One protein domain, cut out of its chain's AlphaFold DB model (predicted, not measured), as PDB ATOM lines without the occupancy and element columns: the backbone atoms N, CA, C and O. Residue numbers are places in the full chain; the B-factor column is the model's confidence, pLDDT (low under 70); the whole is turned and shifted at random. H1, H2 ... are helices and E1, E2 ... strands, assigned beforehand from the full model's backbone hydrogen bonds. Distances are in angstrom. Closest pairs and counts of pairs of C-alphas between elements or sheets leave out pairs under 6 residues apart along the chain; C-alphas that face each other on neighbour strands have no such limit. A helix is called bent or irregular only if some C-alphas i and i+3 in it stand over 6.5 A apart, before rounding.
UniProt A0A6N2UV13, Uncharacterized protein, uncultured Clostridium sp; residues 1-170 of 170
ATOM      1  N   MET A   1     -26.492  -1.677  21.449       51.75
ATOM      2  CA  MET A   1     -27.527  -0.622  21.353       51.75
ATOM      3  C   MET A   1     -26.963   0.725  21.799       51.75
ATOM      4  O   MET A   1     -27.131   1.682  21.065       51.75
ATOM      5  N   GLU A   2     -26.212   0.783  22.906       52.16
ATOM      6  CA  GLU A   2     -25.602   2.019  23.444       52.16
ATOM      7  C   GLU A   2     -24.607   2.729  22.506       52.16
ATOM      8  O   GLU A   2     -24.664   3.948  22.396       52.16
ATOM      9  N   GLN A   3     -23.759   2.000  21.765       53.09
ATOM     10  CA  GLN A   3     -22.815   2.613  20.806       53.09
ATOM     11  C   GLN A   3     -23.512   3.455  19.724       53.09
ATOM     12  O   GLN A   3     -23.053   4.542  19.399       53.09
ATOM     13  N   ASN A   4     -24.660   2.992  19.221       60.50
ATOM     14  CA  ASN A   4     -25.401   3.676  18.159       60.50
ATOM     15  C   ASN A   4     -26.111   4.944  18.688       60.50
ATOM     16  O   ASN A   4     -26.240   5.933  17.977       60.50
ATOM     17  N   VAL A   5     -26.521   4.936  19.965       60.31
ATOM     18  CA  VAL A   5     -27.119   6.102  20.644       60.31
ATOM     19  C   VAL A   5     -26.059   7.171  20.933       60.31
ATOM     20  O   VAL A   5     -26.306   8.351  20.697       60.31
ATOM     21  N   LEU A   6     -24.864   6.771  21.386       64.69
ATOM     22  CA  LEU A   6     -23.735   7.683  21.605       64.69
ATOM     23  C   LEU A   6     -23.290   8.364  20.303       64.69
ATOM     24  O   LEU A   6     -23.184   9.589  20.272       64.69
ATOM     25  N   GLU A   7     -23.124   7.609  19.214       77.06
ATOM     26  CA  GLU A   7     -22.765   8.165  17.898       77.06
ATOM     27  C   GLU A   7     -23.833   9.132  17.369       77.06
ATOM     28  O   GLU A   7     -23.520  10.216  16.875       77.06
ATOM     29  N   ARG A   8     -25.111   8.780  17.527       86.06
ATOM     30  CA  ARG A   8     -26.226   9.604  17.061       86.06
ATOM     31  C   ARG A   8     -26.414  10.873  17.890       86.06
ATOM     32  O   ARG A   8     -26.650  11.930  17.313       86.06
ATOM     33  N   SER A   9     -26.245  10.801  19.211       86.94
ATOM     34  CA  SER A   9     -26.246  11.996  20.062       86.94
ATOM     35  C   SER A   9     -25.113  12.958  19.693       86.94
ATOM     36  O   SER A   9     -25.339  14.161  19.684       86.94
ATOM     37  N   GLY A  10     -23.936  12.451  19.302       91.12
ATOM     38  CA  GLY A  10     -22.843  13.278  18.778       91.12
ATOM     39  C   GLY A  10     -23.270  14.091  17.554       91.12
ATOM     40  O   GLY A  10     -23.158  15.312  17.561       91.12
ATOM     41  N   LEU A  11     -23.888  13.438  16.564       93.38
ATOM     42  CA  LEU A  11     -24.413  14.113  15.368       93.38
ATOM     43  C   LEU A  11     -25.486  15.161  15.696       93.38
ATOM     44  O   LEU A  11     -25.521  16.230  15.088       93.38
ATOM     45  N   MET A  12     -26.365  14.874  16.660       95.31
ATOM     46  CA  MET A  12     -27.377  15.829  17.125       95.31
ATOM     47  C   MET A  12     -26.741  17.048  17.800       95.31
ATOM     48  O   MET A  12     -27.173  18.176  17.559       95.31
ATOM     49  N   LYS A  13     -25.706  16.834  18.623       95.81
ATOM     50  CA  LYS A  13     -24.947  17.905  19.282       95.81
ATOM     51  C   LYS A  13     -24.247  18.786  18.244       95.81
ATOM     52  O   LYS A  13     -24.363  20.011  18.308       95.81
ATOM     53  N   ASP A  14     -23.617  18.181  17.241       95.94
ATOM     54  CA  ASP A  14     -22.979  18.905  16.139       95.94
ATOM     55  C   ASP A  14     -24.000  19.741  15.353       95.94
ATOM     56  O   ASP A  14     -23.816  20.946  15.186       95.94
ATOM     57  N   PHE A  15     -25.131  19.141  14.963       96.69
ATOM     58  CA  PHE A  15     -26.220  19.830  14.264       96.69
ATOM     59  C   PHE A  15     -26.777  21.026  15.055       96.69
ATOM     60  O   PHE A  15     -27.051  22.086  14.491       96.69
ATOM     61  N   LEU A  16     -26.935  20.882  16.374       97.38
ATOM     62  CA  LEU A  16     -27.509  21.918  17.235       97.38
ATOM     63  C   LEU A  16     -26.513  22.984  17.698       97.38
ATOM     64  O   LEU A  16     -26.941  23.968  18.304       97.38
ATOM     65  N   SER A  17     -25.215  22.823  17.440       95.06
ATOM     66  CA  SER A  17     -24.163  23.641  18.059       95.06
ATOM     67  C   SER A  17     -24.364  25.147  17.855       95.06
ATOM     68  O   SER A  17     -24.309  25.919  18.815       95.06
ATOM     69  N   GLU A  18     -24.679  25.594  16.636       95.62
ATOM     70  CA  GLU A  18     -24.944  27.017  16.372       95.62
ATOM     71  C   GLU A  18     -26.201  27.518  17.091       95.62
ATOM     72  O   GLU A  18     -26.196  28.604  17.682       95.62
ATOM     73  N   LYS A  19     -27.268  26.708  17.091       96.69
ATOM     74  CA  LYS A  19     -28.537  27.059  17.735       96.69
ATOM     75  C   LYS A  19     -28.365  27.188  19.245       96.69
ATOM     76  O   LYS A  19     -28.821  28.170  19.826       96.69
ATOM     77  N   ILE A  20     -27.657  26.249  19.865       95.94
ATOM     78  CA  ILE A  20     -27.349  26.270  21.297       95.94
ATOM     79  C   ILE A  20     -26.485  27.469  21.657       95.94
ATOM     80  O   ILE A  20     -26.778  28.140  22.639       95.94
ATOM     81  N   ASN A  21     -25.484  27.811  20.848       95.25
ATOM     82  CA  ASN A  21     -24.687  29.015  21.080       95.25
ATOM     83  C   ASN A  21     -25.525  30.304  20.984       95.25
ATOM     84  O   ASN A  21     -25.252  31.286  21.678       95.25
ATOM     85  N   GLY A  22     -26.556  30.329  20.134       96.56
ATOM     86  CA  GLY A  22     -27.559  31.395  20.113       96.56
ATOM     87  C   GLY A  22     -28.360  31.461  21.414       96.56
ATOM     88  O   GLY A  22     -28.336  32.487  22.096       96.56
ATOM     89  N   LEU A  23     -29.001  30.349  21.778       96.88
ATOM     90  CA  LEU A  23     -29.858  30.239  22.960       96.88
ATOM     91  C   LEU A  23     -29.088  30.531  24.253       96.88
ATOM     92  O   LEU A  23     -29.524  31.360  25.045       96.88
ATOM     93  N   LYS A  24     -27.887  29.967  24.429       95.25
ATOM     94  CA  LYS A  24     -27.016  30.235  25.582       95.25
ATOM     95  C   LYS A  24     -26.739  31.720  25.764       95.25
ATOM     96  O   LYS A  24     -26.881  32.230  26.870       95.25
ATOM     97  N   ARG A  25     -26.370  32.432  24.693       94.69
ATOM     98  CA  ARG A  25     -26.102  33.880  24.769       94.69
ATOM     99  C   ARG A  25     -27.336  34.654  25.221       94.69
ATOM    100  O   ARG A  25     -27.219  35.564  26.039       94.69
ATOM    101  N   GLU A  26     -28.507  34.285  24.713       96.00
ATOM    102  CA  GLU A  26     -29.775  34.886  25.120       96.00
ATOM    103  C   GLU A  26     -30.103  34.583  26.589       96.00
ATOM    104  O   GLU A  26     -30.397  35.497  27.364       96.00
ATOM    105  N   ARG A  27     -29.973  33.317  27.004       96.31
ATOM    106  CA  ARG A  27     -30.218  32.884  28.381       96.31
ATOM    107  C   ARG A  27     -29.274  33.543  29.368       96.31
ATOM    108  O   ARG A  27     -29.744  34.037  30.384       96.31
ATOM    109  N   LEU A  28     -27.977  33.598  29.082       95.00
ATOM    110  CA  LEU A  28     -26.987  34.225  29.962       95.00
ATOM    111  C   LEU A  28     -27.243  35.720  30.128       95.00
ATOM    112  O   LEU A  28     -27.112  36.243  31.236       95.00
ATOM    113  N   LYS A  29     -27.659  36.404  29.054       94.69
ATOM    114  CA  LYS A  29     -28.091  37.801  29.132       94.69
ATOM    115  C   LYS A  29     -29.292  37.950  30.069       94.69
ATOM    116  O   LYS A  29     -29.244  38.768  30.982       94.69
ATOM    117  N   GLU A  30     -30.330  37.135  29.896       95.19
ATOM    118  CA  GLU A  30     -31.518  37.200  30.753       95.19
ATOM    119  C   GLU A  30     -31.213  36.835  32.213       95.19
ATOM    120  O   GLU A  30     -31.678  37.504  33.134       95.19
ATOM    121  N   ILE A  31     -30.424  35.785  32.443       95.12
ATOM    122  CA  ILE A  31     -29.994  35.357  33.778       95.12
ATOM    123  C   ILE A  31     -29.263  36.505  34.478       95.12
ATOM    124  O   ILE A  31     -29.540  36.777  35.646       95.12
ATOM    125  N   ARG A  32     -28.385  37.218  33.760       92.88
ATOM    126  CA  ARG A  32     -27.702  38.405  34.279       92.88
ATOM    127  C   ARG A  32     -28.679  39.517  34.643       92.88
ATOM    128  O   ARG A  32     -28.629  40.000  35.769       92.88
ATOM    129  N   GLU A  33     -29.599  39.871  33.751       93.44
ATOM    130  CA  GLU A  33     -30.617  40.901  34.013       93.44
ATOM    131  C   GLU A  33     -31.493  40.546  35.230       93.44
ATOM    132  O   GLU A  33     -31.751  41.389  36.095       93.44
ATOM    133  N   LYS A  34     -31.908  39.278  35.344       94.06
ATOM    134  CA  LYS A  34     -32.676  38.756  36.484       94.06
ATOM    135  C   LYS A  34     -31.877  38.792  37.782       94.06
ATOM    136  O   LYS A  34     -32.428  39.156  38.822       94.06
ATOM    137  N   PHE A  35     -30.600  38.424  37.735       91.31
ATOM    138  CA  PHE A  35     -29.720  38.452  38.895       91.31
ATOM    139  C   PHE A  35     -29.477  39.885  39.382       91.31
ATOM    140  O   PHE A  35     -29.648  40.170  40.568       91.31
ATOM    141  N   GLU A  36     -29.159  40.806  38.469       89.69
ATOM    142  CA  GLU A  36     -28.961  42.229  38.769       89.69
ATOM    143  C   GLU A  36     -30.229  42.871  39.345       89.69
ATOM    144  O   GLU A  36     -30.151  43.623  40.318       89.69
ATOM    145  N   SER A  37     -31.397  42.490  38.820       90.81
ATOM    146  CA  SER A  37     -32.718  42.904  39.317       90.81
ATOM    147  C   SER A  37     -33.169  42.158  40.583       90.81
ATOM    148  O   SER A  37     -34.264  42.404  41.087       90.81
ATOM    149  N   ASN A  38     -32.348  41.240  41.109       88.38
ATOM    150  CA  ASN A  38     -32.623  40.434  42.301       88.38
ATOM    151  C   ASN A  38     -33.951  39.639  42.227       88.38
ATOM    152  O   ASN A  38     -34.668  39.487  43.222       88.38
ATOM    153  N   VAL A  39     -34.281  39.102  41.048       90.31
ATOM    154  CA  VAL A  39     -35.431  38.203  40.858       90.31
ATOM    155  C   VAL A  39     -35.307  36.997  41.790       90.31
ATOM    156  O   VAL A  39     -34.233  36.417  41.941       90.31
ATOM    157  N   GLY A  40     -36.405  36.640  42.463       88.50
ATOM    158  CA  GLY A  40     -36.428  35.525  43.419       88.50
ATOM    159  C   GLY A  40     -35.533  35.721  44.649       88.50
ATOM    160  O   GLY A  40     -35.276  34.759  45.362       88.50
ATOM    161  N   ASN A  41     -35.053  36.945  44.905       91.19
ATOM    162  CA  ASN A  41     -34.080  37.264  45.953       91.19
ATOM    163  C   ASN A  41     -32.734  36.533  45.825       91.19
ATOM    164  O   ASN A  41     -32.004  36.437  46.810       91.19
ATOM    165  N   VAL A  42     -32.385  36.041  44.632       89.88
ATOM    166  CA  VAL A  42     -31.184  35.214  44.439       89.88
ATOM    167  C   VAL A  42     -29.917  35.980  44.821       89.88
ATOM    168  O   VAL A  42     -29.092  35.461  45.563       89.88
ATOM    169  N   ARG A  43     -29.784  37.251  44.424       87.81
ATOM    170  CA  ARG A  43     -28.621  38.072  44.794       87.81
ATOM    171  C   ARG A  43     -28.493  38.255  46.307       87.81
ATOM    172  O   ARG A  43     -27.405  38.084  46.848       87.81
ATOM    173  N   LYS A  44     -29.600  38.526  47.001       88.25
ATOM    174  CA  LYS A  44     -29.603  38.608  48.472       88.25
ATOM    175  C   LYS A  44     -29.250  37.274  49.132       88.25
ATOM    176  O   LYS A  44     -28.576  37.278  50.157       88.25
ATOM    177  N   GLN A  45     -29.677  36.143  48.561       89.81
ATOM    178  CA  GLN A  45     -29.272  34.819  49.046       89.81
ATOM    179  C   GLN A  45     -27.764  34.615  48.895       89.81
ATOM    180  O   GLN A  45     -27.130  34.196  49.856       89.81
ATOM    181  N   PHE A  46     -27.179  34.981  47.747       87.75
ATOM    182  CA  PHE A  46     -25.724  34.964  47.553       87.75
ATOM    183  C   PHE A  46     -25.000  35.786  48.617       87.75
ATOM    184  O   PHE A  46     -24.117  35.267  49.294       87.75
ATOM    185  N   GLU A  47     -25.395  37.046  48.802       87.06
ATOM    186  CA  GLU A  47     -24.782  37.942  49.790       87.06
ATOM    187  C   GLU A  47     -24.920  37.391  51.221       87.06
ATOM    188  O   GLU A  47     -23.955  37.403  51.983       87.06
ATOM    189  N   SER A  48     -26.088  36.841  51.570       89.06
ATOM    190  CA  SER A  48     -26.345  36.250  52.888       89.06
ATOM    191  C   SER A  48     -25.551  34.969  53.132       89.06
ATOM    192  O   SER A  48     -25.010  34.800  54.222       89.06
ATOM    193  N   VAL A  49     -25.499  34.056  52.159       89.69
ATOM    194  CA  VAL A  49     -24.760  32.793  52.277       89.69
ATOM    195  C   VAL A  49     -23.274  33.091  52.380       89.69
ATOM    196  O   VAL A  49     -22.651  32.647  53.337       89.69
ATOM    197  N   LEU A  50     -22.732  33.919  51.480       86.00
ATOM    198  CA  LEU A  50     -21.334  34.345  51.536       86.00
ATOM    199  C   LEU A  50     -21.016  35.019  52.877       86.00
ATOM    200  O   LEU A  50     -20.040  34.647  53.513       86.00
ATOM    201  N   GLY A  51     -21.856  35.940  53.357       85.25
ATOM    202  CA  GLY A  51     -21.660  36.590  54.656       85.25
ATOM    203  C   GLY A  51     -21.694  35.629  55.854       85.25
ATOM    204  O   GLY A  51     -20.979  35.851  56.825       85.25
ATOM    205  N   ALA A  52     -22.490  34.558  55.793       86.00
ATOM    206  CA  ALA A  52     -22.599  33.576  56.874       86.00
ATOM    207  C   ALA A  52     -21.434  32.569  56.908       86.00
ATOM    208  O   ALA A  52     -21.069  32.074  57.982       86.00
ATOM    209  N   ILE A  53     -20.873  32.238  55.741       83.06
ATOM    210  CA  ILE A  53     -19.854  31.186  55.617       83.06
ATOM    211  C   ILE A  53     -18.425  31.724  55.576       83.06
ATOM    212  O   ILE A  53     -17.536  31.020  56.041       83.06
ATOM    213  N   THR A  54     -18.192  32.942  55.076       77.38
ATOM    214  CA  THR A  54     -16.838  33.520  55.032       77.38
ATOM    215  C   THR A  54     -16.447  34.098  56.381       77.38
ATOM    216  O   THR A  54     -17.234  34.840  56.973       77.38
ATOM    217  N   SER A  55     -15.234  33.814  56.843       68.62
ATOM    218  CA  SER A  55     -14.601  34.542  57.941       68.62
ATOM    219  C   SER A  55     -13.674  35.641  57.396       68.62
ATOM    220  O   SER A  55     -13.431  35.727  56.194       68.62
ATOM    221  N   GLU A  56     -13.175  36.533  58.258       65.88
ATOM    222  CA  GLU A  56     -12.201  37.570  57.866       65.88
ATOM    223  C   GLU A  56     -10.763  37.023  57.711       65.88
ATOM    224  O   GLU A  56      -9.807  37.793  57.639       65.88
ATOM    225  N   ALA A  57     -10.571  35.700  57.685       63.50
ATOM    226  CA  ALA A  57      -9.245  35.099  57.589       63.50
ATOM    227  C   ALA A  57      -8.656  35.205  56.167       63.50
ATOM    228  O   ALA A  57      -9.273  34.797  55.187       63.50
ATOM    229  N   GLU A  58      -7.408  35.679  56.061       61.12
ATOM    230  CA  GLU A  58      -6.705  35.960  54.792       61.12
ATOM    231  C   GLU A  58      -6.440  34.736  53.883       61.12
ATOM    232  O   GLU A  58      -5.982  34.907  52.757       61.12
ATOM    233  N   GLN A  59      -6.706  33.504  54.333       68.38
ATOM    234  CA  GLN A  59      -6.361  32.266  53.606       68.38
ATOM    235  C   GLN A  59      -7.571  31.419  53.181       68.38
ATOM    236  O   GLN A  59      -7.415  30.248  52.829       68.38
ATOM    237  N   GLU A  60      -8.779  31.980  53.226       83.56
ATOM    238  CA  GLU A  60      -9.986  31.262  52.818       83.56
ATOM    239  C   GLU A  60     -10.186  31.290  51.301       83.56
ATOM    240  O   GLU A  60     -10.211  32.349  50.670       83.56
ATOM    241  N   ILE A  61     -10.389  30.106  50.724       88.25
ATOM    242  CA  ILE A  61     -10.810  29.946  49.334       88.25
ATOM    243  C   ILE A  61     -12.303  29.663  49.309       88.25
ATOM    244  O   ILE A  61     -12.777  28.727  49.950       88.25
ATOM    245  N   ILE A  62     -13.043  30.447  48.532       90.44
ATOM    246  CA  ILE A  62     -14.480  30.257  48.357       90.44
ATOM    247  C   ILE A  62     -14.702  29.615  46.999       90.44
ATOM    248  O   ILE A  62     -14.213  30.118  45.989       90.44
ATOM    249  N   VAL A  63     -15.474  28.537  46.958       92.81
ATOM    250  CA  VAL A  63     -15.842  27.867  45.711       92.81
ATOM    251  C   VAL A  63     -17.357  27.819  45.606       92.81
ATOM    252  O   VAL A  63     -18.032  27.316  46.500       92.81
ATOM    253  N   ILE A  64     -17.885  28.336  44.502       93.62
ATOM    254  CA  ILE A  64     -19.285  28.208  44.106       93.62
ATOM    255  C   ILE A  64     -19.336  27.130  43.028       93.62
ATOM    256  O   ILE A  64     -18.784  27.300  41.943       93.62
ATOM    257  N   SER A  65     -20.003  26.021  43.308       95.06
ATOM    258  CA  SER A  65     -20.026  24.863  42.426       95.06
ATOM    259  C   SER A  65     -21.431  24.527  41.961       95.06
ATOM    260  O   SER A  65     -22.347  24.365  42.770       95.06
ATOM    261  N   TYR A  66     -21.603  24.344  40.654       93.94
ATOM    262  CA  TYR A  66     -22.805  23.695  40.149       93.94
ATOM    263  C   TYR A  66     -22.705  22.178  40.354       93.94
ATOM    264  O   TYR A  66     -21.642  21.570  40.214       93.94
ATOM    265  N   LEU A  67     -23.836  21.555  40.680       91.25
ATOM    266  CA  LEU A  67     -23.948  20.105  40.818       91.25
ATOM    267  C   LEU A  67     -24.645  19.556  39.577       91.25
ATOM    268  O   LEU A  67     -25.745  20.004  39.245       91.25
ATOM    269  N   ARG A  68     -24.056  18.553  38.912       87.00
ATOM    270  CA  ARG A  68     -24.722  17.891  37.774       87.00
ATOM    271  C   ARG A  68     -26.070  17.293  38.180       87.00
ATOM    272  O   ARG A  68     -27.055  17.425  37.461       87.00
ATOM    273  N   ALA A  69     -26.139  16.734  39.389       86.56
ATOM    274  CA  ALA A  69     -27.384  16.244  39.966       86.56
ATOM    275  C   ALA A  69     -28.474  17.329  40.029       86.56
ATOM    276  O   ALA A  69     -29.627  17.021  39.757       86.56
ATOM    277  N   SER A  70     -28.126  18.597  40.288       85.69
ATOM    278  CA  SER A  70     -29.115  19.665  40.481       85.69
ATOM    279  C   SER A  70     -29.945  19.989  39.241       85.69
ATOM    280  O   SER A  70     -31.090  20.412  39.391       85.69
ATOM    281  N   TYR A  71     -29.402  19.844  38.026       81.19
ATOM    282  CA  TYR A  71     -30.213  20.008  36.811       81.19
ATOM    283  C   TYR A  71     -30.938  18.716  36.413       81.19
ATOM    284  O   TYR A  71     -31.952  18.792  35.735       81.19
ATOM    285  N   ILE A  72     -30.464  17.548  36.860       84.38
ATOM    286  CA  ILE A  72     -31.150  16.261  36.650       84.38
ATOM    287  C   ILE A  72     -32.383  16.155  37.556       84.38
ATOM    288  O   ILE A  72     -33.418  15.655  37.135       84.38
ATOM    289  N   THR A  73     -32.281  16.627  38.798       87.06
ATOM    290  CA  THR A  73     -33.368  16.609  39.787       87.06
ATOM    291  C   THR A  73     -34.168  17.912  39.827       87.06
ATOM    292  O   THR A  73     -34.988  18.087  40.724       87.06
ATOM    293  N   GLU A  74     -33.895  18.853  38.915       85.94
ATOM    294  CA  GLU A  74     -34.567  20.161  38.800       85.94
ATOM    295  C   GLU A  74     -34.564  21.024  40.083       85.94
ATOM    296  O   GLU A  74     -35.399  21.928  40.263       85.94
ATOM    297  N   THR A  75     -33.623  20.771  40.999       90.56
ATOM    298  CA  THR A  75     -33.439  21.577  42.218       90.56
ATOM    299  C   THR A  75     -32.750  22.895  41.885       90.56
ATOM    300  O   THR A  75     -33.063  23.931  42.474       90.56
ATOM    301  N   HIS A  76     -31.856  22.869  40.888       93.31
ATOM    302  CA  HIS A  76     -31.043  24.002  40.447       93.31
ATOM    303  C   HIS A  76     -30.359  24.720  41.621       93.31
ATOM    304  O   HIS A  76     -30.387  25.947  41.726       93.31
ATOM    305  N   GLU A  77     -29.762  23.938  42.519       93.62
ATOM    306  CA  GLU A  77     -28.981  24.436  43.648       93.62
ATOM    307  C   GLU A  77     -27.490  24.403  43.332       93.62
ATOM    308  O   GLU A  77     -26.968  23.407  42.814       93.62
ATOM    309  N   PHE A  78     -26.816  25.506  43.643       94.62
ATOM    310  CA  PHE A  78     -25.367  25.622  43.622       94.62
ATOM    311  C   PHE A  78     -24.845  25.462  45.043       94.62
ATOM    312  O   PHE A  78     -25.365  26.064  45.984       94.62
ATOM    313  N   TYR A  79     -23.818  24.639  45.180       94.44
ATOM    314  CA  TYR A  79     -23.092  24.434  46.419       94.44
ATOM    315  C   TYR A  79     -22.089  25.578  46.601       94.44
ATOM    316  O   TYR A  79     -21.449  25.998  45.640       94.44
ATOM    317  N   VAL A  80     -21.935  26.092  47.817       93.62
ATOM    318  CA  VAL A  80     -20.918  27.097  48.142       93.62
ATOM    319  C   VAL A  80     -20.104  26.600  49.317       93.62
ATOM    320  O   VAL A  80     -20.653  26.444  50.402       93.62
ATOM    321  N   GLY A  81     -18.812  26.372  49.109       93.12
ATOM    322  CA  GLY A  81     -17.889  25.888  50.134       93.12
ATOM    323  C   GLY A  81     -16.785  26.893  50.423       93.12
ATOM    324  O   GLY A  81     -16.320  27.597  49.524       93.12
ATOM    325  N   VAL A  82     -16.359  26.940  51.680       92.00
ATOM    326  CA  VAL A  82     -15.166  27.659  52.129       92.00
ATOM    327  C   VAL A  82     -14.122  26.636  52.528       92.00
ATOM    328  O   VAL A  82     -14.400  25.753  53.339       92.00
ATOM    329  N   TYR A  83     -12.926  26.773  51.973       91.25
ATOM    330  CA  TYR A  83     -11.832  25.831  52.143       91.25
ATOM    331  C   TYR A  83     -10.595  26.524  52.688       91.25
ATOM    332  O   TYR A  83     -10.324  27.691  52.389       91.25
ATOM    333  N   LYS A  84      -9.816  25.768  53.454       89.06
ATOM    334  CA  LYS A  84      -8.495  26.184  53.900       89.06
ATOM    335  C   LYS A  84      -7.439  25.677  52.922       89.06
ATOM    336  O   LYS A  84      -7.296  24.474  52.728       89.06
ATOM    337  N   GLY A  85      -6.671  26.594  52.343       86.19
ATOM    338  CA  GLY A  85      -5.523  26.259  51.495       86.19
ATOM    339  C   GLY A  85      -5.887  25.801  50.081       86.19
ATOM    340  O   GLY A  85      -5.516  26.487  49.138       86.19
ATOM    341  N   GLU A  86      -6.598  24.680  49.923       88.62
ATOM    342  CA  GLU A  86      -6.937  24.102  48.611       88.62
ATOM    343  C   GLU A  86      -8.442  23.788  48.465       88.62
ATOM    344  O   GLU A  86      -9.054  23.250  49.396       88.62
ATOM    345  N   PRO A  87      -9.054  24.080  47.296       91.25
ATOM    346  CA  PRO A  87     -10.420  23.673  46.967       91.25
ATOM    347  C   PRO A  87     -10.653  22.171  47.152       91.25
ATOM    348  O   PRO A  87      -9.856  21.360  46.693       91.25
ATOM    349  N   PHE A  88     -11.786  21.801  47.754       91.81
ATOM    350  CA  PHE A  88     -12.235  20.409  47.916       91.81
ATOM    351  C   PHE A  88     -11.355  19.515  48.817       91.81
ATOM    352  O   PHE A  88     -11.555  18.300  48.827       91.81
ATOM    353  N   VAL A  89     -10.428  20.089  49.598       91.31
ATOM    354  CA  VAL A  89      -9.550  19.336  50.519       91.31
ATOM    355  C   VAL A  89      -9.979  19.487  51.982       91.31
ATOM    356  O   VAL A  89     -10.452  18.527  52.588       91.31
ATOM    357  N   GLU A  90      -9.835  20.682  52.563       90.62
ATOM    358  CA  GLU A  90     -10.202  20.969  53.960       90.62
ATOM    359  C   GLU A  90     -11.376  21.961  53.984       90.62
ATOM    360  O   GLU A  90     -11.179  23.178  53.990       90.62
ATOM    361  N   GLU A  91     -12.606  21.434  53.939       91.94
ATOM    362  CA  GLU A  91     -13.842  22.228  54.009       91.94
ATOM    363  C   GLU A  91     -14.071  22.754  55.434       91.94
ATOM    364  O   GLU A  91     -14.123  21.991  56.399       91.94
ATOM    365  N   ILE A  92     -14.238  24.070  55.560       90.62
ATOM    366  CA  ILE A  92     -14.511  24.761  56.823       90.62
ATOM    367  C   ILE A  92     -16.023  24.868  57.045       90.62
ATOM    368  O   ILE A  92     -16.530  24.573  58.129       90.62
ATOM    369  N   LYS A  93     -16.740  25.343  56.021       92.06
ATOM    370  CA  LYS A  93     -18.185  25.596  56.028       92.06
ATOM    371  C   LYS A  93     -18.744  25.499  54.620       92.06
ATOM    372  O   LYS A  93     -18.040  25.785  53.654       92.06
ATOM    373  N   HIS A  94     -20.043  25.233  54.532       93.81
ATOM    374  CA  HIS A  94     -20.765  25.267  53.272       93.81
ATOM    375  C   HIS A  94     -22.170  25.860  53.395       93.81
ATOM    376  O   HIS A  94     -22.712  26.044  54.486       93.81
ATOM    377  N   GLY A  95     -22.764  26.136  52.241       93.38
ATOM    378  CA  GLY A  95     -24.157  26.512  52.065       93.38
ATOM    379  C   GLY A  95     -24.641  26.169  50.658       93.38
ATOM    380  O   GLY A  95     -23.879  25.692  49.819       93.38
ATOM    381  N   PHE A  96     -25.919  26.431  50.402       93.50
ATOM    382  CA  PHE A  96     -26.546  26.201  49.104       93.50
ATOM    383  C   PHE A  96     -27.291  27.447  48.651       93.50
ATOM    384  O   PHE A  96     -27.837  28.190  49.471       93.50
ATOM    385  N   ILE A  97     -27.319  27.670  47.340       92.06
ATOM    386  CA  ILE A  97     -28.038  28.781  46.725       92.06
ATOM    387  C   ILE A  97     -28.884  28.254  45.578       92.06
ATOM    388  O   ILE A  97     -28.370  27.631  44.651       92.06
ATOM    389  N   SER A  98     -30.184  28.540  45.612       93.19
ATOM    390  CA  SER A  98     -31.072  28.182  44.510       93.19
ATOM    391  C   SER A  98     -30.981  29.216  43.391       93.19
ATOM    392  O   SER A  98     -31.273  30.397  43.589       93.19
ATOM    393  N   VAL A  99     -30.628  28.764  42.187       94.00
ATOM    394  CA  VAL A  99     -30.639  29.583  40.963       94.00
ATOM    395  C   VAL A  99     -31.881  29.338  40.105       94.00
ATOM    396  O   VAL A  99     -32.048  29.981  39.068       94.00
ATOM    397  N   LYS A 100     -32.802  28.473  40.554       94.12
ATOM    398  CA  LYS A 100     -34.065  28.160  39.864       94.12
ATOM    399  C   LYS A 100     -34.841  29.403  39.396       94.12
ATOM    400  O   LYS A 100     -35.268  29.411  38.241       94.12
ATOM    401  N   PRO A 101     -34.975  30.491  40.190       94.38
ATOM    402  CA  PRO A 101     -35.687  31.694  39.741       94.38
ATOM    403  C   PRO A 101     -35.075  32.370  38.503       94.38
ATOM    404  O   PRO A 101     -35.770  33.082  37.776       94.38
ATOM    405  N   LEU A 102     -33.782  32.153  38.242       94.38
ATOM    406  CA  LEU A 102     -33.087  32.731  37.094       94.38
ATOM    407  C   LEU A 102     -33.374  31.956  35.797       94.38
ATOM    408  O   LEU A 102     -33.356  32.544  34.718       94.38
ATOM    409  N   LEU A 103     -33.731  30.673  35.897       93.56
ATOM    410  CA  LEU A 103     -33.817  29.729  34.775       93.56
ATOM    411  C   LEU A 103     -35.191  29.655  34.087       93.56
ATOM    412  O   LEU A 103     -35.384  28.832  33.202       93.56
ATOM    413  N   GLY A 104     -36.151  30.513  34.443       86.44
ATOM    414  CA  GLY A 104     -37.564  30.360  34.045       86.44
ATOM    415  C   GLY A 104     -37.911  30.339  32.542       86.44
ATOM    416  O   GLY A 104     -39.077  30.162  32.217       86.44
ATOM    417  N   ASN A 105     -36.956  30.536  31.629       92.31
ATOM    418  CA  ASN A 105     -37.178  30.422  30.179       92.31
ATOM    419  C   ASN A 105     -36.441  29.235  29.530       92.31
ATOM    420  O   ASN A 105     -36.607  29.018  28.337       92.31
ATOM    421  N   VAL A 106     -35.687  28.441  30.294       93.56
ATOM    422  CA  VAL A 106     -34.936  27.284  29.771       93.56
ATOM    423  C   VAL A 106     -35.848  26.224  29.150       93.56
ATOM    424  O   VAL A 106     -35.504  25.642  28.129       93.56
ATOM    425  N   GLU A 107     -37.044  26.004  29.702       92.69
ATOM    426  CA  GLU A 107     -38.003  25.049  29.128       92.69
ATOM    427  C   GLU A 107     -38.405  25.409  27.689       92.69
ATOM    428  O   GLU A 107     -38.665  24.525  26.874       92.69
ATOM    429  N   LYS A 108     -38.415  26.703  27.340       95.94
ATOM    430  CA  LYS A 108     -38.678  27.139  25.962       95.94
ATOM    431  C   LYS A 108     -37.537  26.744  25.038       95.94
ATOM    432  O   LYS A 108     -37.797  26.273  23.935       95.94
ATOM    433  N   ASP A 109     -36.298  26.866  25.506       97.31
ATOM    434  CA  ASP A 109     -35.128  26.428  24.750       97.31
ATOM    435  C   ASP A 109     -35.200  24.923  24.472       97.31
ATOM    436  O   ASP A 109     -34.946  24.502  23.348       97.31
ATOM    437  N   PHE A 110     -35.610  24.112  25.455       96.25
ATOM    438  CA  PHE A 110     -35.803  22.670  25.263       96.25
ATOM    439  C   PHE A 110     -36.817  22.365  24.159       96.25
ATOM    440  O   PHE A 110     -36.527  21.569  23.267       96.25
ATOM    441  N   VAL A 111     -37.969  23.043  24.164       96.62
ATOM    442  CA  VAL A 111     -38.977  22.904  23.101       96.62
ATOM    443  C   VAL A 111     -38.398  23.293  21.741       96.62
ATOM    444  O   VAL A 111     -38.644  22.617  20.743       96.62
ATOM    445  N   GLU A 112     -37.609  24.361  21.678       97.31
ATOM    446  CA  GLU A 112     -36.983  24.795  20.434       97.31
ATOM    447  C   GLU A 112     -35.910  23.829  19.912       97.31
ATOM    448  O   GLU A 112     -35.778  23.659  18.696       97.31
ATOM    449  N   LEU A 113     -35.121  23.222  20.802       97.31
ATOM    450  CA  LEU A 113     -34.122  22.214  20.446       97.31
ATOM    451  C   LEU A 113     -34.802  20.941  19.944       97.31
ATOM    452  O   LEU A 113     -34.436  20.434  18.885       97.31
ATOM    453  N   ASP A 114     -35.844  20.486  20.639       96.38
ATOM    454  CA  ASP A 114     -36.657  19.341  20.232       96.38
ATOM    455  C   ASP A 114     -37.250  19.543  18.837       96.38
ATOM    456  O   ASP A 114     -37.112  18.679  17.975       96.38
ATOM    457  N   GLN A 115     -37.851  20.707  18.579       96.06
ATOM    458  CA  GLN A 115     -38.424  21.028  17.270       96.06
ATOM    459  C   GLN A 115     -37.373  21.087  16.159       96.06
ATOM    460  O   GLN A 115     -37.670  20.738  15.017       96.06
ATOM    461  N   ALA A 116     -36.161  21.557  16.460       96.56
ATOM    462  CA  ALA A 116     -35.070  21.560  15.493       96.56
ATOM    463  C   ALA A 116     -34.635  20.126  15.159       96.56
ATOM    464  O   ALA A 116     -34.479  19.795  13.985       96.56
ATOM    465  N   LEU A 117     -34.509  19.264  16.170       95.69
ATOM    466  CA  LEU A 117     -34.155  17.860  15.981       95.69
ATOM    467  C   LEU A 117     -35.240  17.078  15.242       95.69
ATOM    468  O   LEU A 117     -34.917  16.291  14.363       95.69
ATOM    469  N   GLU A 118     -36.518  17.306  15.544       94.62
ATOM    470  CA  GLU A 118     -37.643  16.620  14.892       94.62
ATOM    471  C   GLU A 118     -37.730  16.895  13.384       94.62
ATOM    472  O   GLU A 118     -38.306  16.094  12.646       94.62
ATOM    473  N   ARG A 119     -37.153  18.007  12.908       93.75
ATOM    474  CA  ARG A 119     -37.090  18.341  11.477       93.75
ATOM    475  C   ARG A 119     -35.992  17.586  10.731       93.75
ATOM    476  O   ARG A 119     -36.168  17.320   9.547       93.75
ATOM    477  N   GLU A 120     -34.895  17.265  11.410       93.75
ATOM    478  CA  GLU A 120     -33.697  16.679  10.795       93.75
ATOM    479  C   GLU A 120     -33.578  15.170  11.068       93.75
ATOM    480  O   GLU A 120     -33.211  14.383  10.196       93.75
ATOM    481  N   PHE A 121     -33.939  14.728  12.273       92.00
ATOM    482  CA  PHE A 121     -33.738  13.360  12.738       92.00
ATOM    483  C   PHE A 121     -35.051  12.573  12.753       92.00
ATOM    484  O   PHE A 121     -35.983  12.851  13.508       92.00
ATOM    485  N   PHE A 122     -35.107  11.502  11.961       88.00
ATOM    486  CA  PHE A 122     -36.249  10.589  11.959       88.00
ATOM    487  C   PHE A 122     -36.341   9.795  13.271       88.00
ATOM    488  O   PHE A 122     -35.356   9.170  13.675       88.00
ATOM    489  N   ARG A 123     -37.536   9.750  13.881       86.75
ATOM    490  CA  ARG A 123     -37.842   9.022  15.135       86.75
ATOM    491  C   ARG A 123     -36.925   9.408  16.299       86.75
ATOM    492  O   ARG A 123     -36.191   8.575  16.820       86.75
ATOM    493  N   LEU A 124     -36.995  10.670  16.699       89.38
ATOM    494  CA  LEU A 124     -36.353  11.157  17.914       89.38
ATOM    495  C   LEU A 124     -36.981  10.492  19.154       89.38
ATOM    496  O   LEU A 124     -38.201  10.555  19.334       89.38
ATOM    497  N   ILE A 125     -36.173   9.833  19.988       90.31
ATOM    498  CA  ILE A 125     -36.651   9.168  21.213       90.31
ATOM    499  C   ILE A 125     -36.462  10.051  22.452       90.31
ATOM    500  O   ILE A 125     -35.611  10.937  22.476       90.31
ATOM    501  N   ALA A 126     -37.223   9.776  23.515       90.50
ATOM    502  CA  ALA A 126     -37.165  10.550  24.761       90.50
ATOM    503  C   ALA A 126     -35.749  10.619  25.362       90.50
ATOM    504  O   ALA A 126     -35.296  11.697  25.727       90.50
ATOM    505  N   ALA A 127     -35.012   9.503  25.368       89.81
ATOM    506  CA  ALA A 127     -33.646   9.465  25.893       89.81
ATOM    507  C   ALA A 127     -32.665  10.369  25.116       89.81
ATOM    508  O   ALA A 127     -31.731  10.904  25.708       89.81
ATOM    509  N   GLU A 128     -32.872  10.560  23.808       91.88
ATOM    510  CA  GLU A 128     -32.060  11.475  22.992       91.88
ATOM    511  C   GLU A 128     -32.383  12.933  23.329       91.88
ATOM    512  O   GLU A 128     -31.470  13.741  23.488       91.88
ATOM    513  N   LYS A 129     -33.669  13.260  23.504       93.31
ATOM    514  CA  LYS A 129     -34.110  14.595  23.935       93.31
ATOM    515  C   LYS A 129     -33.528  14.954  25.297       93.31
ATOM    516  O   LYS A 129     -32.884  15.988  25.434       93.31
ATOM    517  N   GLU A 130     -33.669  14.056  26.269       92.31
ATOM    518  CA  GLU A 130     -33.116  14.234  27.612       92.31
ATOM    519  C   GLU A 130     -31.595  14.425  27.586       92.31
ATOM    520  O   GLU A 130     -31.070  15.277  28.297       92.31
ATOM    521  N   GLU A 131     -30.873  13.670  26.755       92.50
ATOM    522  CA  GLU A 131     -29.424  13.824  26.616       92.50
ATOM    523  C   GLU A 131     -29.033  15.196  26.049       92.50
ATOM    524  O   GLU A 131     -28.081  15.818  26.524       92.50
ATOM    525  N   ILE A 132     -29.788  15.707  25.077       95.25
ATOM    526  CA  ILE A 132     -29.580  17.049  24.529       95.25
ATOM    527  C   ILE A 132     -29.944  18.133  25.549       95.25
ATOM    528  O   ILE A 132     -29.203  19.106  25.679       95.25
ATOM    529  N   HIS A 133     -31.027  17.965  26.312       95.06
ATOM    530  CA  HIS A 133     -31.411  18.900  27.375       95.06
ATOM    531  C   HIS A 133     -30.349  18.945  28.477       95.06
ATOM    532  O   HIS A 133     -29.938  20.033  28.882       95.06
ATOM    533  N   ARG A 134     -29.838  17.785  28.913       93.19
ATOM    534  CA  ARG A 134     -28.728  17.691  29.876       93.19
ATOM    535  C   ARG A 134     -27.478  18.387  29.358       93.19
ATOM    536  O   ARG A 134     -26.881  19.178  30.082       93.19
ATOM    537  N   TRP A 135     -27.110  18.132  28.106       94.44
ATOM    538  CA  TRP A 135     -25.952  18.765  27.486       94.44
ATOM    539  C   TRP A 135     -26.107  20.288  27.386       94.44
ATOM    540  O   TRP A 135     -25.179  21.023  27.718       94.44
ATOM    541  N   TYR A 136     -27.290  20.777  27.005       95.81
ATOM    542  CA  TYR A 136     -27.590  22.208  26.995       95.81
ATOM    543  C   TYR A 136     -27.448  22.833  28.389       95.81
ATOM    544  O   TYR A 136     -26.797  23.867  28.547       95.81
ATOM    545  N   MET A 137     -28.014  22.180  29.408       95.12
ATOM    546  CA  MET A 137     -27.938  22.636  30.795       95.12
ATOM    547  C   MET A 137     -26.513  22.667  31.328       95.12
ATOM    548  O   MET A 137     -26.137  23.637  31.982       95.12
ATOM    549  N   GLU A 138     -25.715  21.643  31.033       93.06
ATOM    550  CA  GLU A 138     -24.308  21.589  31.417       93.06
ATOM    551  C   GLU A 138     -23.528  22.771  30.834       93.06
ATOM    552  O   GLU A 138     -22.834  23.472  31.570       93.06
ATOM    553  N   GLN A 139     -23.714  23.066  29.546       93.06
ATOM    554  CA  GLN A 139     -23.065  24.219  28.929       93.06
ATOM    555  C   GLN A 139     -23.531  25.554  29.509       93.06
ATOM    556  O   GLN A 139     -22.729  26.471  29.682       93.06
ATOM    557  N   LEU A 140     -24.827  25.688  29.798       94.56
ATOM    558  CA  LEU A 140     -25.353  26.894  30.423       94.56
ATOM    559  C   LEU A 140     -24.736  27.085  31.817       94.56
ATOM    560  O   LEU A 140     -24.295  28.183  32.143       94.56
ATOM    561  N   TYR A 141     -24.656  26.013  32.609       93.56
ATOM    562  CA  TYR A 141     -24.076  25.986  33.956       93.56
ATOM    563  C   TYR A 141     -22.592  26.335  33.979       93.56
ATOM    564  O   TYR A 141     -22.170  27.109  34.835       93.56
ATOM    565  N   GLN A 142     -21.809  25.830  33.028       91.69
ATOM    566  CA  GLN A 142     -20.392  26.178  32.897       91.69
ATOM    567  C   GLN A 142     -20.182  27.690  32.725       91.69
ATOM    568  O   GLN A 142     -19.242  28.253  33.279       91.69
ATOM    569  N   GLU A 143     -21.095  28.374  32.033       91.25
ATOM    570  CA  GLU A 143     -20.992  29.813  31.772       91.25
ATOM    571  C   GLU A 143     -21.659  30.702  32.834       91.25
ATOM    572  O   GLU A 143     -21.511  31.929  32.784       91.25
ATOM    573  N   PHE A 144     -22.321  30.128  33.848       90.06
ATOM    574  CA  PHE A 144     -22.889  30.906  34.958       90.06
ATOM    575  C   PHE A 144     -21.828  31.727  35.694       90.06
ATOM    576  O   PHE A 144     -22.144  32.802  36.194       90.06
ATOM    577  N   GLY A 145     -20.566  31.282  35.700       86.44
ATOM    578  CA  GLY A 145     -19.423  32.026  36.236       86.44
ATOM    579  C   GLY A 145     -19.358  33.471  35.737       86.44
ATOM    580  O   GLY A 145     -19.042  34.381  36.494       86.44
ATOM    581  N   THR A 146     -19.753  33.691  34.481       87.12
ATOM    582  CA  THR A 146     -19.741  35.005  33.824       87.12
ATOM    583  C   THR A 146     -20.865  35.936  34.284       87.12
ATOM    584  O   THR A 146     -20.819  37.140  34.020       87.12
ATOM    585  N   VAL A 147     -21.909  35.394  34.915       85.75
ATOM    586  CA  VAL A 147     -23.052  36.147  35.449       85.75
ATOM    587  C   VAL A 147     -22.656  36.846  36.741       85.75
ATOM    588  O   VAL A 147     -23.095  37.965  37.011       85.75
ATOM    589  N   TRP A 148     -21.825  36.184  37.539       79.81
ATOM    590  CA  TRP A 148     -21.436  36.668  38.845       79.81
ATOM    591  C   TRP A 148     -20.343  37.729  38.728       79.81
ATOM    592  O   TRP A 148     -19.390  37.590  37.966       79.81
ATOM    593  N   ARG A 149     -20.461  38.798  39.515       71.12
ATOM    594  CA  ARG A 149     -19.380  39.765  39.720       71.12
ATOM    595  C   ARG A 149     -19.228  40.003  41.206       71.12
ATOM    596  O   ARG A 149     -20.056  40.684  41.813       71.12
ATOM    597  N   PHE A 150     -18.175  39.440  41.779       70.62
ATOM    598  CA  PHE A 150     -17.829  39.632  43.179       70.62
ATOM    599  C   PHE A 150     -16.512  40.399  43.260       70.62
ATOM    600  O   PHE A 150     -15.538  40.041  42.603       70.62
ATOM    601  N   LYS A 151     -16.495  41.472  44.052       66.38
ATOM    602  CA  LYS A 151     -15.291  42.276  44.284       66.38
ATOM    603  C   LYS A 151     -14.558  41.789  45.530       66.38
ATOM    604  O   LYS A 151     -15.208  41.569  46.553       66.38
ATOM    605  N   GLY A 152     -13.230  41.715  45.465       61.72
ATOM    606  CA  GLY A 152     -12.359  41.665  46.642       61.72
ATOM    607  C   GLY A 152     -12.313  40.330  47.386       61.72
ATOM    608  O   GLY A 152     -11.991  40.321  48.571       61.72
ATOM    609  N   LYS A 153     -12.650  39.208  46.734       68.25
ATOM    610  CA  LYS A 153     -12.499  37.857  47.302       68.25
ATOM    611  C   LYS A 153     -12.038  36.866  46.233       68.25
ATOM    612  O   LYS A 153     -12.537  36.906  45.110       68.25
ATOM    613  N   ASN A 154     -11.156  35.937  46.609       80.38
ATOM    614  CA  ASN A 154     -10.759  34.798  45.776       80.38
ATOM    615  C   ASN A 154     -11.913  33.787  45.693       80.38
ATOM    616  O   ASN A 154     -11.960  32.804  46.433       80.38
ATOM    617  N   ILE A 155     -12.884  34.082  44.829       87.75
ATOM    618  CA  ILE A 155     -14.040  33.223  44.577       87.75
ATOM    619  C   ILE A 155     -13.802  32.454  43.287       87.75
ATOM    620  O   ILE A 155     -13.598  33.044  42.226       87.75
ATOM    621  N   TYR A 156     -13.872  31.136  43.387       91.69
ATOM    622  CA  TYR A 156     -13.794  30.217  42.268       91.69
ATOM    623  C   TYR A 156     -15.187  29.730  41.890       91.69
ATOM    624  O   TYR A 156     -16.062  29.581  42.743       91.69
ATOM    625  N   PHE A 157     -15.385  29.458  40.607       93.44
ATOM    626  CA  PHE A 157     -16.612  28.889  40.078       93.44
ATOM    627  C   PHE A 157     -16.327  27.740  39.121       93.44
ATOM    628  O   PHE A 157     -15.420  27.834  38.293       93.44
ATOM    629  N   GLY A 158     -17.129  26.684  39.202       94.12
ATOM    630  CA  GLY A 158     -17.038  25.551  38.286       94.12
ATOM    631  C   GLY A 158     -17.907  24.373  38.701       94.12
ATOM    632  O   GLY A 158     -18.853  24.531  39.474       94.12
ATOM    633  N   GLY A 159     -17.608  23.190  38.175       94.06
ATOM    634  CA  GLY A 159     -18.287  21.966  38.599       94.06
ATOM    635  C   GLY A 159     -17.781  21.512  39.969       94.06
ATOM    636  O   GLY A 159     -16.629  21.741  40.334       94.06
ATOM    637  N   PHE A 160     -18.646  20.890  40.769       92.75
ATOM    638  CA  PHE A 160     -18.216  20.315  42.046       92.75
ATOM    639  C   PHE A 160     -17.226  19.168  41.814       92.75
ATOM    640  O   PHE A 160     -17.564  18.213  41.114       92.75
ATOM    641  N   MET A 161     -16.029  19.263  42.410       90.81
ATOM    642  CA  MET A 161     -14.899  18.352  42.161       90.81
ATOM    643  C   MET A 161     -14.499  18.246  40.674       90.81
ATOM    644  O   MET A 161     -14.010  17.209  40.231       90.81
ATOM    645  N   ASP A 162     -14.716  19.316  39.910       91.00
ATOM    646  CA  ASP A 162     -14.365  19.438  38.492       91.00
ATOM    647  C   ASP A 162     -13.495  20.695  38.283       91.00
ATOM    648  O   ASP A 162     -13.065  21.340  39.246       91.00
ATOM    649  N   GLU A 163     -13.238  21.065  37.030       89.88
ATOM    650  CA  GLU A 163     -12.558  22.310  36.686       89.88
ATOM    651  C   GLU A 163     -13.267  23.528  37.295       89.88
ATOM    652  O   GLU A 163     -14.484  23.718  37.167       89.88
ATOM    653  N   ILE A 164     -12.469  24.375  37.946       92.62
ATOM    654  CA  ILE A 164     -12.887  25.638  38.548       92.62
ATOM    655  C   ILE A 164     -12.014  26.780  38.030       92.62
ATOM    656  O   ILE A 164     -10.820  26.623  37.777       92.62
ATOM    657  N   SER A 165     -12.612  27.958  37.904       90.56
ATOM    658  CA  SER A 165     -11.961  29.174  37.421       90.56
ATOM    659  C   SER A 165     -12.189  30.320  38.397       90.56
ATOM    660  O   SER A 165     -13.234  30.395  39.046       90.56
ATOM    661  N   LEU A 166     -11.201  31.202  38.541       88.56
ATOM    662  CA  LEU A 166     -11.333  32.395  39.374       88.56
ATOM    663  C   LEU A 166     -12.340  33.358  38.724       88.56
ATOM    664  O   LEU A 166     -12.180  33.721  37.560       88.56
ATOM    665  N   ILE A 167     -13.354  33.775  39.483       86.75
ATOM    666  CA  ILE A 167     -14.393  34.726  39.048       86.75
ATOM    667  C   ILE A 167     -14.439  36.008  39.892       86.75
ATOM    668  O   ILE A 167     -15.237  36.904  39.616       86.75
ATOM    669  N   GLY A 168     -13.630  36.091  40.949       69.44
ATOM    670  CA  GLY A 168     -13.467  37.313  41.730       69.44
ATOM    671  C   GLY A 168     -12.492  38.277  41.060       69.44
ATOM    672  O   GLY A 168     -11.406  37.865  40.652       69.44
ATOM    673  N   ASP A 169     -12.861  39.556  40.989       59.47
ATOM    674  CA  ASP A 169     -11.913  40.622  40.663       59.47
ATOM    675  C   ASP A 169     -11.108  40.948  41.933       59.47
ATOM    676  O   ASP A 169     -11.699  41.247  42.983       59.47
ATOM    677  N   GLY A 170      -9.777  40.854  41.837       44.50
ATOM    678  CA  GLY A 170      -8.843  41.351  42.854       44.50
ATOM    679  C   GLY A 170      -8.925  42.861  43.049       44.50
ATOM    680  O   GLY A 170      -9.300  43.574  42.089       44.50
TER     681      GLY A 170
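Overview. This is residues 1 to 170 of the 170 residues of an uncharacterized protein of uncultured Clostridium sp (UniProt A0A6N2UV13). The model is elongated, with a strongly twisted five-stranded sheet toward one end and a group of packed helices, H1, H4 and H5, toward the other. The last part of H5 reaches over one face of the sheet, H2 covers the E3 side of that same face, and the first arm of H1, H1a, turns off sharply from the longer arm H1b. The 170 printed residues hold five named helices and five named strands, in the order H1 H2 E1 H3 E2 E3 H4 H5 E4 E5, and the class is mixed, helices and strands. The sheet, in the order E3 E2 E1 E4 E5, is mixed, with E1 and E4 parallel and its other neighbours antiparallel. The whole is compact, with a radius of gyration of the C-alphas of 17.9 A, and spans 58 by 35 by 26 A.

Along the chain. Start at C-alpha 2, at (-25.602, 2.019, 23.444), where H1 begins; it runs to residue 36. By its hydrogen bonds it was assigned as one helix, but it is bent: C-alphas 15 and 18 are 7.6 A apart. Its arms are H1a, residues 2 to 15, 20.0 A long, and H1b, residues 18 to 36, 27.4 A long. H2, residues 39 to 53, is 22.6 A long and irregular, with C-alphas 40 and 43 8.3 A apart. Next come E1, residues 60 to 66, 19.5 A; H3, residues 68 to 72; E2, residues 77 to 84, 23.0 A; and E3, residues 91 to 98, 20.6 A. H4 spans residues 106 to 120, 21.8 A. Find C-alpha 126 at (-37.165, 10.550, 24.761); from there H5 runs 31.4 A to residue 146, irregular but only just, with C-alphas 142 and 145 6.8 A apart. E4 is residues 155 to 159, and E5, residues 164 to 166, ends at C-alpha 166, (-11.333, 32.395, 39.374).

Arrangement. Look first at the two arms, H1a and H1b, about perpendicular at 74 degrees. H1a touches residues 128 to 132 of H5, closest at the C-alphas of Ser 9 and Glu 128, 6.5 A. H1b touches H5 at a steep tilt of 50 degrees, the same way, closest at the C-alphas of Lys 24 and Leu 140, 6.1 A. With residues 19 to 27 H1b touches H4 at a shallow tilt of 7 degrees, opposite ways; the C-alphas of Leu 23 and Asp 109 are closest, 6.7 A. H4 and H5 only just touch, with 3 pairs of C-alphas within 8 A, closest at Phe 110 and His 133, 6.2 A. H3 touches H5, closest at the C-alphas of Tyr 71 and Met 137, 6.9 A, and only grazes the sheet. H2 and H5 lie on the same face of the sheet, two layers with helices on one face: H2 is over E3 at a height of 8.4 A, H5 over E4 at 9.0 A. Within the sheet, look for N 80 and O 95, 2.8 A, in the hairpin E2 and E3; N 65 and O 79, 2.7 A, between E1 and E2; N 64 and O 156, 2.8 A, between E1 and E4; and N 157 and O 165, 2.8 A, in the hairpin E4 and E5. In H1a, H1b and H3 every O i to N i+4 pair is within hydrogen-bond range; H2 has 9 of 11, H4 10 of 11 and H5 15 of 17.

Size, cuts and confidence. The two C-alphas farthest apart, of Glu 56 and Phe 122, are 58.4 A apart. The printed part has no cut, and no link is long. Residues 150 to 151 pair with 168 to 169, parallel. The mean pLDDT of the printed part is 88.2; it is under 70 at residues 1 to 6, 55 to 59, 151 to 153 and 168 to 170.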